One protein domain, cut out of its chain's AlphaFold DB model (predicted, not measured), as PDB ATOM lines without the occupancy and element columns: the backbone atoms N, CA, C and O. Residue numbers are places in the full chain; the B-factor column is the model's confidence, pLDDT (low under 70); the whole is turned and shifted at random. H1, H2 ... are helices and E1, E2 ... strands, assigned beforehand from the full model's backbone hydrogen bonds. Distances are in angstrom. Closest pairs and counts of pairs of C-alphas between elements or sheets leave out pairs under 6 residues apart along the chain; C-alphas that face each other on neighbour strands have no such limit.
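What this domain is: This is residues 75 to 166 of the 167 residues of an uncharacterized protein of Nocardioides sp (UniProt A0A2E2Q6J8). A small, twisted sheet of four strands, E1 to E4, makes one end of the domain, with H1 crossing one of its faces. H2 and H4 pack on each other toward the other end, away from the sheet, and after H4 the chain folds back so that residues 161 to 162 pair beside E4. The printed part has 92 residues, with four named helices and four named strands in the order H1 H2 H3 E1 E2 E3 E4 H4, in the mixed class. The sheet's order is E1 E2 E3 E4, all antiparallel. The whole is compact, with a radius of gyration of the C-alphas of 11.8 A and spans of 36 by 26 by 21 A.

Where its parts are: Find C-alpha 109 at (38.716, 133.924, 91.161); from there E1, residues 109 to 115, runs 16.6 A. Next come E2, residues 118 to 122, 13.2 A, E3, residues 128 to 132, 13.1 A, and E4, residues 137 to 139. Go back to C-alpha 75 at (42.354, 135.363, 84.095) for H1, residues 75 to 83, 12.1 A. H2, residues 85 to 95, runs 15.6 A, and H3 holds residues 103 to 106. H4, residues 150 to 155, ends at C-alpha 155, (31.699, 151.476, 97.545).

How they stand to each other: Start at the sheet, a meander, each strand the antiparallel neighbour of the one before. In the hairpin E1 and E2, look at N 111 and O 120, 2.8 A apart; in E2 and E3, at N 121 and O 129, 2.8 A; in E3 and E4, at N 130 and O 139, 2.8 A. The sheet is only just strongly twisted, its C-alphas lying up to 4.4 A off the best plane. H1 is on the sheet at a height of 8.4 A and runs across the strands, at 77 degrees to E3 on the local plane. Its closest C-alphas to E3 are those of Ala 77 and Val 131, 6.0 A. H3 and H1 only just touch, with 3 pairs of C-alphas within 8 A, the closest being Arg 82 and Phe 105, 5.0 A. Farther out, H2 and H4 touch about perpendicular, at 80 degrees, with Ala 92 and Gly 155 closest at 4.6 A between C-alphas. H2 is apart from each strand. In H1, H2 and H4 every O i to N i+4 pair is within hydrogen-bond range; H3 is too short for such a pair.

The domain as a whole: The C-alphas of Gly 96 and Gly 115, 36.5 A apart, are the two farthest apart. The printed part has no cut, and no link is long. Mean pLDDT of the printed part is 96.1; look for low confidence at residue 166, which is under 70.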
ATOM      1  N   GLU A  75      41.276 134.549  83.521       97.06
ATOM      2  CA  GLU A  75      42.354 135.363  84.095       97.06
ATOM      3  C   GLU A  75      42.245 136.840  83.700       97.06
ATOM      4  O   GLU A  75      42.572 137.710  84.508       97.06
ATOM      5  N   GLU A  76      41.771 137.141  82.488       97.62
ATOM      6  CA  GLU A  76      41.527 138.516  82.046       97.62
ATOM      7  C   GLU A  76      40.347 139.145  82.798       97.62
ATOM      8  O   GLU A  76      40.437 140.302  83.214       97.62
ATOM      9  N   ALA A  77      39.285 138.374  83.050       98.19
ATOM     10  CA  ALA A  77      38.150 138.812  83.863       98.19
ATOM     11  C   ALA A  77      38.572 139.147  85.299       98.19
ATOM     12  O   ALA A  77      38.268 140.232  85.798       98.19
ATOM     13  N   VAL A  78      39.350 138.270  85.939       98.56
ATOM     14  CA  VAL A  78      39.898 138.513  87.285       98.56
ATOM     15  C   VAL A  78      40.851 139.706  87.288       98.56
ATOM     16  O   VAL A  78      40.805 140.529  88.201       98.56
ATOM     17  N   ALA A  79      41.707 139.844  86.272       98.50
ATOM     18  CA  ALA A  79      42.618 140.982  86.168       98.50
ATOM     19  C   ALA A  79      41.861 142.309  86.009       98.50
ATOM     20  O   ALA A  79      42.240 143.304  86.628       98.50
ATOM     21  N   PHE A  80      40.786 142.326  85.217       98.56
ATOM     22  CA  PHE A  80      39.915 143.490  85.121       98.56
ATOM     23  C   PHE A  80      39.246 143.797  86.458       98.56
ATOM     24  O   PHE A  80      39.350 144.930  86.919       98.56
ATOM     25  N   PHE A  81      38.640 142.801  87.103       98.62
ATOM     26  CA  PHE A  81      38.005 142.973  88.407       98.62
ATOM     27  C   PHE A  81      38.980 143.539  89.445       98.62
ATOM     28  O   PHE A  81      38.672 144.509  90.119       98.62
ATOM     29  N   ARG A  82      40.212 143.027  89.515       98.69
ATOM     30  CA  ARG A  82      41.249 143.576  90.406       98.69
ATOM     31  C   ARG A  82      41.649 145.001  90.054       98.69
ATOM     32  O   ARG A  82      41.964 145.789  90.936       98.69
ATOM     33  N   SER A  83      41.643 145.348  88.769       98.38
ATOM     34  CA  SER A  83      42.016 146.696  88.337       98.38
ATOM     35  C   SER A  83      41.037 147.781  88.794       98.38
ATOM     36  O   SER A  83      41.439 148.940  88.846       98.38
ATOM     37  N   THR A  84      39.798 147.424  89.160       98.50
ATOM     38  CA  THR A  84      38.779 148.381  89.622       98.50
ATOM     39  C   THR A  84      38.946 148.796  91.085       98.50
ATOM     40  O   THR A  84      38.339 149.783  91.498       98.50
ATOM     41  N   GLU A  85      39.773 148.093  91.873       98.44
ATOM     42  CA  GLU A  85      39.944 148.332  93.316       98.44
ATOM     43  C   GLU A  85      40.223 149.809  93.619       98.44
ATOM     44  O   GLU A  85      39.588 150.416  94.482       98.44
ATOM     45  N   ALA A  86      41.159 150.408  92.879       98.12
ATOM     46  CA  ALA A  86      41.561 151.792  93.090       98.12
ATOM     47  C   ALA A  86      40.425 152.783  92.779       98.12
ATOM     48  O   ALA A  86      40.281 153.782  93.486       98.12
ATOM     49  N   ASP A  87      39.616 152.501  91.754       98.31
ATOM     50  CA  ASP A  87      38.467 153.325  91.375       98.31
ATOM     51  C   ASP A  87      37.347 153.224  92.420       98.31
ATOM     52  O   ASP A  87      36.802 154.251  92.835       98.31
ATOM     53  N   CYS A  88      37.062 152.018  92.924       98.25
ATOM     54  CA  CYS A  88      36.126 151.814  94.032       98.25
ATOM     55  C   CYS A  88      36.605 152.522  95.308       98.25
ATOM     56  O   CYS A  88      35.879 153.320  95.898       98.25
ATOM     57  N   ALA A  89      37.865 152.329  95.706       98.12
ATOM     58  CA  ALA A  89      38.420 152.983  96.890       98.12
ATOM     59  C   ALA A  89      38.362 154.517  96.788       98.12
ATOM     60  O   ALA A  89      37.995 155.193  97.753       98.12
ATOM     61  N   ALA A  90      38.688 155.078  95.620       98.19
ATOM     62  CA  ALA A  90      38.594 156.514  95.382       98.19
ATOM     63  C   ALA A  90      37.145 157.019  95.459       98.19
ATOM     64  O   ALA A  90      36.897 158.062  96.071       98.19
ATOM     65  N   PHE A  91      36.199 156.279  94.876       98.12
ATOM     66  CA  PHE A  91      34.778 156.609  94.925       98.12
ATOM     67  C   PHE A  91      34.244 156.594  96.359       98.12
ATOM     68  O   PHE A  91      33.705 157.608  96.804       98.12
ATOM     69  N   ALA A  92      34.462 155.505  97.106       97.38
ATOM     70  CA  ALA A  92      34.018 155.361  98.493       97.38
ATOM     71  C   ALA A  92      34.493 156.534  99.369       97.38
ATOM     72  O   ALA A  92      33.694 157.168 100.061       97.38
ATOM     73  N   VAL A  93      35.773 156.910  99.255       98.06
ATOM     74  CA  VAL A  93      36.335 158.074  99.962       98.06
ATOM     75  C   VAL A  93      35.661 159.381  99.538       98.06
ATOM     76  O   VAL A  93      35.388 160.230 100.388       98.06
ATOM     77  N   ALA A  94      35.390 159.565  98.244       97.81
ATOM     78  CA  ALA A  94      34.774 160.783  97.724       97.81
ATOM     79  C   ALA A  94      33.329 160.977  98.214       97.81
ATOM     80  O   ALA A  94      32.925 162.115  98.468       97.81
ATOM     81  N   VAL A  95      32.568 159.891  98.373       96.44
ATOM     82  CA  VAL A  95      31.167 159.932  98.832       96.44
ATOM     83  C   VAL A  95      31.006 159.753 100.347       96.44
ATOM     84  O   VAL A  95      29.905 159.916 100.865       96.44
ATOM     85  N   GLY A  96      32.097 159.488 101.075       96.81
ATOM     86  CA  GLY A  96      32.100 159.350 102.535       96.81
ATOM     87  C   GLY A  96      31.665 157.975 103.047       96.81
ATOM     88  O   GLY A  96      31.210 157.884 104.187       96.81
ATOM     89  N   ASN A  97      31.810 156.935 102.226       96.00
ATOM     90  CA  ASN A  97      31.528 155.543 102.571       96.00
ATOM     91  C   ASN A  97      32.811 154.789 102.959       96.00
ATOM     92  O   ASN A  97      33.930 155.246 102.708       96.00
ATOM     93  N   ASP A  98      32.639 153.618 103.573       95.69
ATOM     94  CA  ASP A  98      33.748 152.722 103.886       95.69
ATOM     95  C   ASP A  98      34.372 152.146 102.606       95.69
ATOM     96  O   ASP A  98      33.678 151.753 101.667       95.69
ATOM     97  N   VAL A  99      35.704 152.092 102.577       97.44
ATOM     98  CA  VAL A  99      36.459 151.474 101.481       97.44
ATOM     99  C   VAL A  99      36.340 149.957 101.592       97.44
ATOM    100  O   VAL A  99      36.557 149.403 102.673       97.44
ATOM    101  N   LEU A 100      36.039 149.286 100.474       96.69
ATOM    102  CA  LEU A 100      36.016 147.825 100.437       96.69
ATOM    103  C   LEU A 100      37.392 147.266 100.837       96.69
ATOM    104  O   LEU A 100      38.420 147.765 100.372       96.69
ATOM    105  N   PRO A 101      37.449 146.223 101.679       97.50
ATOM    106  CA  PRO A 101      38.709 145.575 102.010       97.50
ATOM    107  C   PRO A 101      39.402 144.987 100.771       97.50
ATOM    108  O   PRO A 101      38.761 144.329  99.957       97.50
ATOM    109  N   ALA A 102      40.730 145.126 100.686       97.81
ATOM    110  CA  ALA A 102      41.528 144.643  99.549       97.81
ATOM    111  C   ALA A 102      41.334 143.147  99.235       97.81
ATOM    112  O   ALA A 102      41.371 142.748  98.073       97.81
ATOM    113  N   TYR A 103      41.043 142.319 100.252       97.94
ATOM    114  CA  TYR A 103      40.841 140.881 100.058       97.94
ATOM    115  C   TYR A 103      39.687 140.562  99.098       97.94
ATOM    116  O   TYR A 103      39.758 139.543  98.420       97.94
ATOM    117  N   TYR A 104      38.675 141.434  98.970       98.06
ATOM    118  CA  TYR A 104      37.600 141.264  97.984       98.06
ATOM    119  C   TYR A 104      38.179 141.146  96.564       98.06
ATOM    120  O   TYR A 104      37.754 140.295  95.790       98.06
ATOM    121  N   PHE A 105      39.210 141.931  96.245       98.50
ATOM    122  CA  PHE A 105      39.834 141.979  94.925       98.50
ATOM    123  C   PHE A 105      41.004 140.991  94.800       98.50
ATOM    124  O   PHE A 105      41.054 140.190  93.860       98.50
ATOM    125  N   ASP A 106      41.936 141.005  95.755       98.00
ATOM    126  CA  ASP A 106      43.180 140.222  95.695       98.00
ATOM    127  C   ASP A 106      42.941 138.708  95.654       98.00
ATOM    128  O   ASP A 106      43.689 137.973  95.002       98.00
ATOM    129  N   GLU A 107      41.885 138.238  96.318       98.25
ATOM    130  CA  GLU A 107      41.542 136.817  96.408       98.25
ATOM    131  C   GLU A 107      40.485 136.390  95.376       98.25
ATOM    132  O   GLU A 107      40.085 135.228  95.360       98.25
ATOM    133  N   ALA A 108      40.076 137.290  94.474       98.44
ATOM    134  CA  ALA A 108      39.059 136.994  93.470       98.44
ATOM    135  C   ALA A 108      39.487 135.884  92.495       98.44
ATOM    136  O   ALA A 108      40.658 135.808  92.094       98.44
ATOM    137  N   VAL A 109      38.525 135.062  92.071       98.38
ATOM    138  CA  VAL A 109      38.716 133.924  91.161       98.38
ATOM    139  C   VAL A 109      37.610 133.863  90.107       98.38
ATOM    140  O   VAL A 109      36.453 134.155  90.390       98.38
ATOM    141  N   ALA A 110      37.956 133.457  88.884       98.06
ATOM    142  CA  ALA A 110      36.966 133.152  87.855       98.06
ATOM    143  C   ALA A 110      36.290 131.810  88.171       98.06
ATOM    144  O   ALA A 110      36.976 130.833  88.477       98.06
ATOM    145  N   VAL A 111      34.962 131.777  88.089       97.94
ATOM    146  CA  VAL A 111      34.126 130.621  88.448       97.94
ATOM    147  C   VAL A 111      33.505 129.986  87.210       97.94
ATOM    148  O   VAL A 111      33.587 128.771  87.038       97.94
ATOM    149  N   GLU A 112      32.917 130.798  86.332       97.69
ATOM    150  CA  GLU A 112      32.156 130.319  85.175       97.69
ATOM    151  C   GLU A 112      32.348 131.242  83.965       97.69
ATOM    152  O   GLU A 112      32.310 132.465  84.096       97.69
ATOM    153  N   ASP A 113      32.544 130.650  82.785       96.88
ATOM    154  CA  ASP A 113      32.509 131.357  81.500       96.88
ATOM    155  C   ASP A 113      31.057 131.442  81.018       96.88
ATOM    156  O   ASP A 113      30.427 130.417  80.750       96.88
ATOM    157  N   LEU A 114      30.528 132.659  80.885       95.81
ATOM    158  CA  LEU A 114      29.169 132.894  80.383       95.81
ATOM    159  C   LEU A 114      29.139 133.097  78.859       95.81
ATOM    160  O   LEU A 114      28.069 133.255  78.260       95.81
ATOM    161  N   GLY A 115      30.304 133.106  78.209       93.06
ATOM    162  CA  GLY A 115      30.472 133.454  76.809       93.06
ATOM    163  C   GLY A 115      30.357 134.959  76.553       93.06
ATOM    164  O   GLY A 115      30.125 135.772  77.444       93.06
ATOM    165  N   ASN A 116      30.546 135.361  75.291       90.19
ATOM    166  CA  ASN A 116      30.475 136.766  74.846       90.19
ATOM    167  C   ASN A 116      31.407 137.736  75.607       90.19
ATOM    168  O   ASN A 116      31.158 138.939  75.665       90.19
ATOM    169  N   GLY A 117      32.497 137.216  76.176       94.12
ATOM    170  CA  GLY A 117      33.434 137.992  76.984       94.12
ATOM    171  C   GLY A 117      32.935 138.314  78.392       94.12
ATOM    172  O   GLY A 117      33.474 139.218  79.023       94.12
ATOM    173  N   SER A 118      31.923 137.595  78.877       97.06
ATOM    174  CA  SER A 118      31.423 137.703  80.244       97.06
ATOM    175  C   SER A 118      31.831 136.497  81.084       97.06
ATOM    176  O   SER A 118      31.800 135.364  80.609       97.06
ATOM    177  N   TRP A 119      32.178 136.744  82.341       98.50
ATOM    178  CA  TRP A 119      32.614 135.726  83.294       98.50
ATOM    179  C   TRP A 119      31.976 135.957  84.655       98.50
ATOM    180  O   TRP A 119      31.899 137.096  85.110       98.50
ATOM    181  N   VAL A 120      31.591 134.883  85.339       98.44
ATOM    182  CA  VAL A 120      31.325 134.938  86.778       98.44
ATOM    183  C   VAL A 120      32.662 134.947  87.508       98.44
ATOM    184  O   VAL A 120      33.504 134.066  87.307       98.44
ATOM    185  N   VAL A 121      32.854 135.941  88.365       98.69
ATOM    186  CA  VAL A 121      33.994 136.081  89.267       98.69
ATOM    187  C   VAL A 121      33.466 136.058  90.697       98.69
ATOM    188  O   VAL A 121      32.595 136.851  91.049       98.69
ATOM    189  N   ALA A 122      33.996 135.154  91.518       98.62
ATOM    190  CA  ALA A 122      33.798 135.187  92.960       98.62
ATOM    191  C   ALA A 122      34.881 136.064  93.585       98.62
ATOM    192  O   ALA A 122      36.069 135.872  93.316       98.62
ATOM    193  N   ASP A 123      34.475 137.026  94.405       98.31
ATOM    194  CA  ASP A 123      35.393 137.859  95.174       98.31
ATOM    195  C   ASP A 123      36.019 137.083  96.352       98.31
ATOM    196  O   ASP A 123      35.671 135.931  96.628       98.31
ATOM    197  N   GLY A 124      36.935 137.712  97.091       97.75
ATOM    198  CA  GLY A 124      37.555 137.081  98.266       97.75
ATOM    199  C   GLY A 124      36.613 136.782  99.439       97.75
ATOM    200  O   GLY A 124      36.997 136.080 100.374       97.75
ATOM    201  N   SER A 125      35.385 137.301  99.424       97.19
ATOM    202  CA  SER A 125      34.332 136.959 100.387       97.19
ATOM    203  C   SER A 125      33.424 135.816  99.905       97.19
ATOM    204  O   SER A 125      32.637 135.287 100.694       97.19
ATOM    205  N   GLY A 126      33.564 135.400  98.642       97.56
ATOM    206  CA  GLY A 126      32.737 134.395  97.979       97.56
ATOM    207  C   GLY A 126      31.465 134.953  97.335       97.56
ATOM    208  O   GLY A 126      30.594 134.170  96.963       97.56
ATOM    209  N   VAL A 127      31.326 136.276  97.214       97.50
ATOM    210  CA  VAL A 127      30.216 136.910  96.491       97.50
ATOM    211  C   VAL A 127      30.492 136.826  94.996       97.50
ATOM    212  O   VAL A 127      31.563 137.209  94.527       97.50
ATOM    213  N   GLU A 128      29.514 136.327  94.247       97.94
ATOM    214  CA  GLU A 128      29.605 136.163  92.801       97.94
ATOM    215  C   GLU A 128      29.083 137.402  92.070       97.94
ATOM    216  O   GLU A 128      27.980 137.898  92.321       97.94
ATOM    217  N   LEU A 129      29.890 137.885  91.134       98.44
ATOM    218  CA  LEU A 129      29.600 139.010  90.258       98.44
ATOM    219  C   LEU A 129      29.894 138.612  88.818       98.44
ATOM    220  O   LEU A 129      30.755 137.777  88.553       98.44
ATOM    221  N   VAL A 130      29.218 139.250  87.874       98.38
ATOM    222  CA  VAL A 130      29.533 139.108  86.455       98.38
ATOM    223  C   VAL A 130      30.467 140.233  86.040       98.38
ATOM    224  O   VAL A 130      30.178 141.410  86.242       98.38
ATOM    225  N   VAL A 131      31.578 139.858  85.424       98.62
ATOM    226  CA  VAL A 131      32.507 140.750  84.743       98.62
ATOM    227  C   VAL A 131      32.234 140.673  83.246       98.62
ATOM    228  O   VAL A 131      32.471 139.631  82.641       98.62
ATOM    229  N   ASP A 132      31.790 141.776  82.645       97.81
ATOM    230  CA  ASP A 132      31.646 141.912  81.195       97.81
ATOM    231  C   ASP A 132      32.865 142.661  80.636       97.81
ATOM    232  O   ASP A 132      33.005 143.880  80.775       97.81
ATOM    233  N   LEU A 133      33.767 141.926  79.984       97.19
ATOM    234  CA  LEU A 133      34.983 142.483  79.391       97.19
ATOM    235  C   LEU A 133      34.716 143.264  78.102       97.19
ATOM    236  O   LEU A 133      35.514 144.141  77.757       97.19
ATOM    237  N   SER A 134      33.607 142.988  77.415       95.06
ATOM    238  CA  SER A 134      33.202 143.708  76.205       95.06
ATOM    239  C   SER A 134      32.717 145.116  76.549       95.06
ATOM    240  O   SER A 134      33.086 146.080  75.875       95.06
ATOM    241  N   ALA A 135      31.922 145.241  77.613       95.81
ATOM    242  CA  ALA A 135      31.424 146.519  78.114       95.81
ATOM    243  C   ALA A 135      32.363 147.186  79.134       95.81
ATOM    244  O   ALA A 135      32.231 148.385  79.374       95.81
ATOM    245  N   ARG A 136      33.341 146.447  79.679       97.38
ATOM    246  CA  ARG A 136      34.275 146.899  80.727       97.38
ATOM    247  C   ARG A 136      33.534 147.352  81.986       97.38
ATOM    248  O   ARG A 136      33.826 148.414  82.530       97.38
ATOM    249  N   VAL A 137      32.603 146.520  82.441       98.19
ATOM    250  CA  VAL A 137      31.777 146.756  83.633       98.19
ATOM    251  C   VAL A 137      31.657 145.490  84.477       98.19
ATOM    252  O   VAL A 137      31.959 144.383  84.024       98.19
ATOM    253  N   VAL A 138      31.201 145.667  85.710       98.38
ATOM    254  CA  VAL A 138      30.863 144.602  86.653       98.38
ATOM    255  C   VAL A 138      29.389 144.746  87.027       98.38
ATOM    256  O   VAL A 138      28.902 145.862  87.163       98.38
ATOM    257  N   HIS A 139      28.653 143.653  87.184       97.94
ATOM    258  CA  HIS A 139      27.262 143.698  87.640       97.94
ATOM    259  C   HIS A 139      26.871 142.452  88.441       97.94
ATOM    260  O   HIS A 139      27.612 141.471  88.490       97.94
ATOM    261  N   GLY A 140      25.703 142.485  89.084       95.81
ATOM    262  CA  GLY A 140      25.146 141.315  89.771       95.81
ATOM    263  C   GLY A 140      24.766 140.185  88.806       95.81
ATOM    264  O   GLY A 140      24.635 140.394  87.596       95.81
ATOM    265  N   LEU A 141      24.545 138.980  89.341       95.69
ATOM    266  CA  LEU A 141      24.125 137.806  88.557       95.69
ATOM    267  C   LEU A 141      22.781 138.012  87.836       95.69
ATOM    268  O   LEU A 141      22.568 137.469  86.756       95.69
ATOM    269  N   ASP A 142      21.907 138.854  88.391       94.38
ATOM    270  CA  ASP A 142      20.610 139.211  87.798       94.38
ATOM    271  C   ASP A 142      20.729 140.171  86.594       94.38
ATOM    272  O   ASP A 142      19.726 140.571  85.998       94.38
ATOM    273  N   GLY A 143      21.955 140.553  86.221       94.56
ATOM    274  CA  GLY A 143      22.258 141.433  85.097       94.56
ATOM    275  C   GLY A 143      22.512 142.893  85.496       94.56
ATOM    276  O   GLY A 143      22.422 143.259  86.668       94.56
ATOM    277  N   PRO A 144      22.803 143.768  84.514       94.31
ATOM    278  CA  PRO A 144      23.227 145.154  84.753       94.31
ATOM    279  C   PRO A 144      22.129 146.063  85.321       94.31
ATOM    280  O   PRO A 144      22.418 147.135  85.839       94.31
ATOM    281  N   THR A 145      20.862 145.655  85.216       93.56
ATOM    282  CA  THR A 145      19.716 146.340  85.838       93.56
ATOM    283  C   THR A 145      19.213 145.616  87.088       93.56
ATOM    284  O   THR A 145      18.156 145.971  87.604       93.56
ATOM    285  N   GLY A 146      19.901 144.549  87.501       92.25
ATOM    286  CA  GLY A 146      19.559 143.734  88.658       92.25
ATOM    287  C   GLY A 146      20.062 144.338  89.964       92.25
ATOM    288  O   GLY A 146      20.545 145.470  90.003       92.25
ATOM    289  N   VAL A 147      19.955 143.567  91.045       91.81
ATOM    290  CA  VAL A 147      20.452 143.991  92.354       91.81
ATOM    291  C   VAL A 147      21.954 143.754  92.434       91.81
ATOM    292  O   VAL A 147      22.439 142.648  92.189       91.81
ATOM    293  N   LEU A 148      22.689 144.795  92.805       94.50
ATOM    294  CA  LEU A 148      24.106 144.692  93.117       94.50
ATOM    295  C   LEU A 148      24.269 144.461  94.632       94.50
ATOM    296  O   LEU A 148      23.508 145.036  95.419       94.50
ATOM    297  N   PRO A 149      25.241 143.644  95.084       93.12
ATOM    298  CA  PRO A 149      25.498 143.493  96.510       93.12
ATOM    299  C   PRO A 149      25.808 144.844  97.168       93.12
ATOM    300  O   PRO A 149      26.320 145.779  96.536       93.12
ATOM    301  N   ILE A 150      25.443 144.965  98.445       92.06
ATOM    302  CA  ILE A 150      25.394 146.251  99.143       92.06
ATOM    303  C   ILE A 150      26.774 146.910  99.225       92.06
ATOM    304  O   ILE A 150      26.894 148.120  99.045       92.06
ATOM    305  N   GLU A 151      27.819 146.111  99.416       92.94
ATOM    306  CA  GLU A 151      29.209 146.549  99.506       92.94
ATOM    307  C   GLU A 151      29.614 147.322  98.245       92.94
ATOM    308  O   GLU A 151      30.109 148.446  98.326       92.94
ATOM    309  N   TYR A 152      29.322 146.760  97.072       95.00
ATOM    310  CA  TYR A 152      29.666 147.351  95.779       95.00
ATOM    311  C   TYR A 152      28.757 148.522  95.407       95.00
ATOM    312  O   TYR A 152      29.225 149.493  94.819       95.00
ATOM    313  N   SER A 153      27.485 148.482  95.807       92.75
ATOM    314  CA  SER A 153      26.523 149.555  95.517       92.75
ATOM    315  C   SER A 153      26.867 150.881  96.196       92.75
ATOM    316  O   SER A 153      26.525 151.949  95.693       92.75
ATOM    317  N   PHE A 154      27.524 150.826  97.356       90.50
ATOM    318  CA  PHE A 154      27.949 152.019  98.088       90.50
ATOM    319  C   PHE A 154      29.436 152.330  97.922       90.50
ATOM    320  O   PHE A 154      29.842 153.481  98.108       90.50
ATOM    321  N   GLY A 155      30.252 151.329  97.599       92.94
ATOM    322  CA  GLY A 155      31.699 151.476  97.545       92.94
ATOM    323  C   GLY A 155      32.301 151.548  96.146       92.94
ATOM    324  O   GLY A 155      33.500 151.782  96.048       92.94
ATOM    325  N   CYS A 156      31.519 151.394  95.077       97.19
ATOM    326  CA  CYS A 156      32.014 151.472  93.704       97.19
ATOM    327  C   CYS A 156      31.197 152.444  92.833       97.19
ATOM    328  O   CYS A 156      30.012 152.654  93.088       97.19
ATOM    329  N   PRO A 157      31.818 153.053  91.805       96.81
ATOM    330  CA  PRO A 157      31.133 153.990  90.920       96.81
ATOM    331  C   PRO A 157      30.089 153.291  90.037       96.81
ATOM    332  O   PRO A 157      30.362 152.238  89.459       96.81
ATOM    333  N   GLU A 158      28.926 153.926  89.879       94.69
ATOM    334  CA  GLU A 158      27.760 153.390  89.154       94.69
ATOM    335  C   GLU A 158      27.985 153.189  87.646       94.69
ATOM    336  O   GLU A 158      27.293 152.390  87.027       94.69
ATOM    337  N   ASP A 159      28.968 153.869  87.048       94.69
ATOM    338  CA  ASP A 159      29.350 153.665  85.644       94.69
ATOM    339  C   ASP A 159      30.196 152.393  85.434       94.69
ATOM    340  O   ASP A 159      30.349 151.926  84.304       94.69
ATOM    341  N   LEU A 160      30.780 151.851  86.511       97.06
ATOM    342  CA  LEU A 160      31.661 150.681  86.488       97.06
ATOM    343  C   LEU A 160      30.990 149.449  87.097       97.06
ATOM    344  O   LEU A 160      31.195 148.343  86.602       97.06
ATOM    345  N   TYR A 161      30.203 149.645  88.157       97.62
ATOM    346  CA  TYR A 161      29.436 148.608  88.837       97.62
ATOM    347  C   TYR A 161      27.943 148.866  88.633       97.62
ATOM    348  O   TYR A 161      27.359 149.738  89.272       97.62
ATOM    349  N   LEU A 162      27.336 148.110  87.719       96.81
ATOM    350  CA  LEU A 162      25.952 148.299  87.301       96.81
ATOM    351  C   LEU A 162      24.998 147.498  88.188       96.81
ATOM    352  O   LEU A 162      25.198 146.307  88.443       96.81
ATOM    353  N   GLY A 163      23.924 148.155  88.605       91.75
ATOM    354  CA  GLY A 163      22.816 147.549  89.326       91.75
ATOM    355  C   GLY A 163      22.119 148.552  90.235       91.75
ATOM    356  O   GLY A 163      22.518 149.711  90.352       91.75
ATOM    357  N   SER A 164      21.047 148.104  90.870       85.12
ATOM    358  CA  SER A 164      20.321 148.857  91.887       85.12
ATOM    359  C   SER A 164      20.600 148.314  93.283       85.12
ATOM    360  O   SER A 164      20.961 147.150  93.459       85.12
ATOM    361  N   LEU A 165      20.332 149.141  94.290       82.00
ATOM    362  CA  LEU A 165      20.216 148.674  95.666       82.00
ATOM    363  C   LEU A 165      19.038 147.695  95.781       82.00
ATOM    364  O   LEU A 165      17.953 147.976  95.267       82.00
ATOM    365  N   GLY A 166      19.259 146.559  96.441       68.94
ATOM    366  CA  GLY A 166      18.182 145.654  96.844       68.94
ATOM    367  C   GLY A 166      17.310 146.280  97.936       68.94
ATOM    368  O   GLY A 166      17.794 147.118  98.701       68.94
TER     369      GLY A 166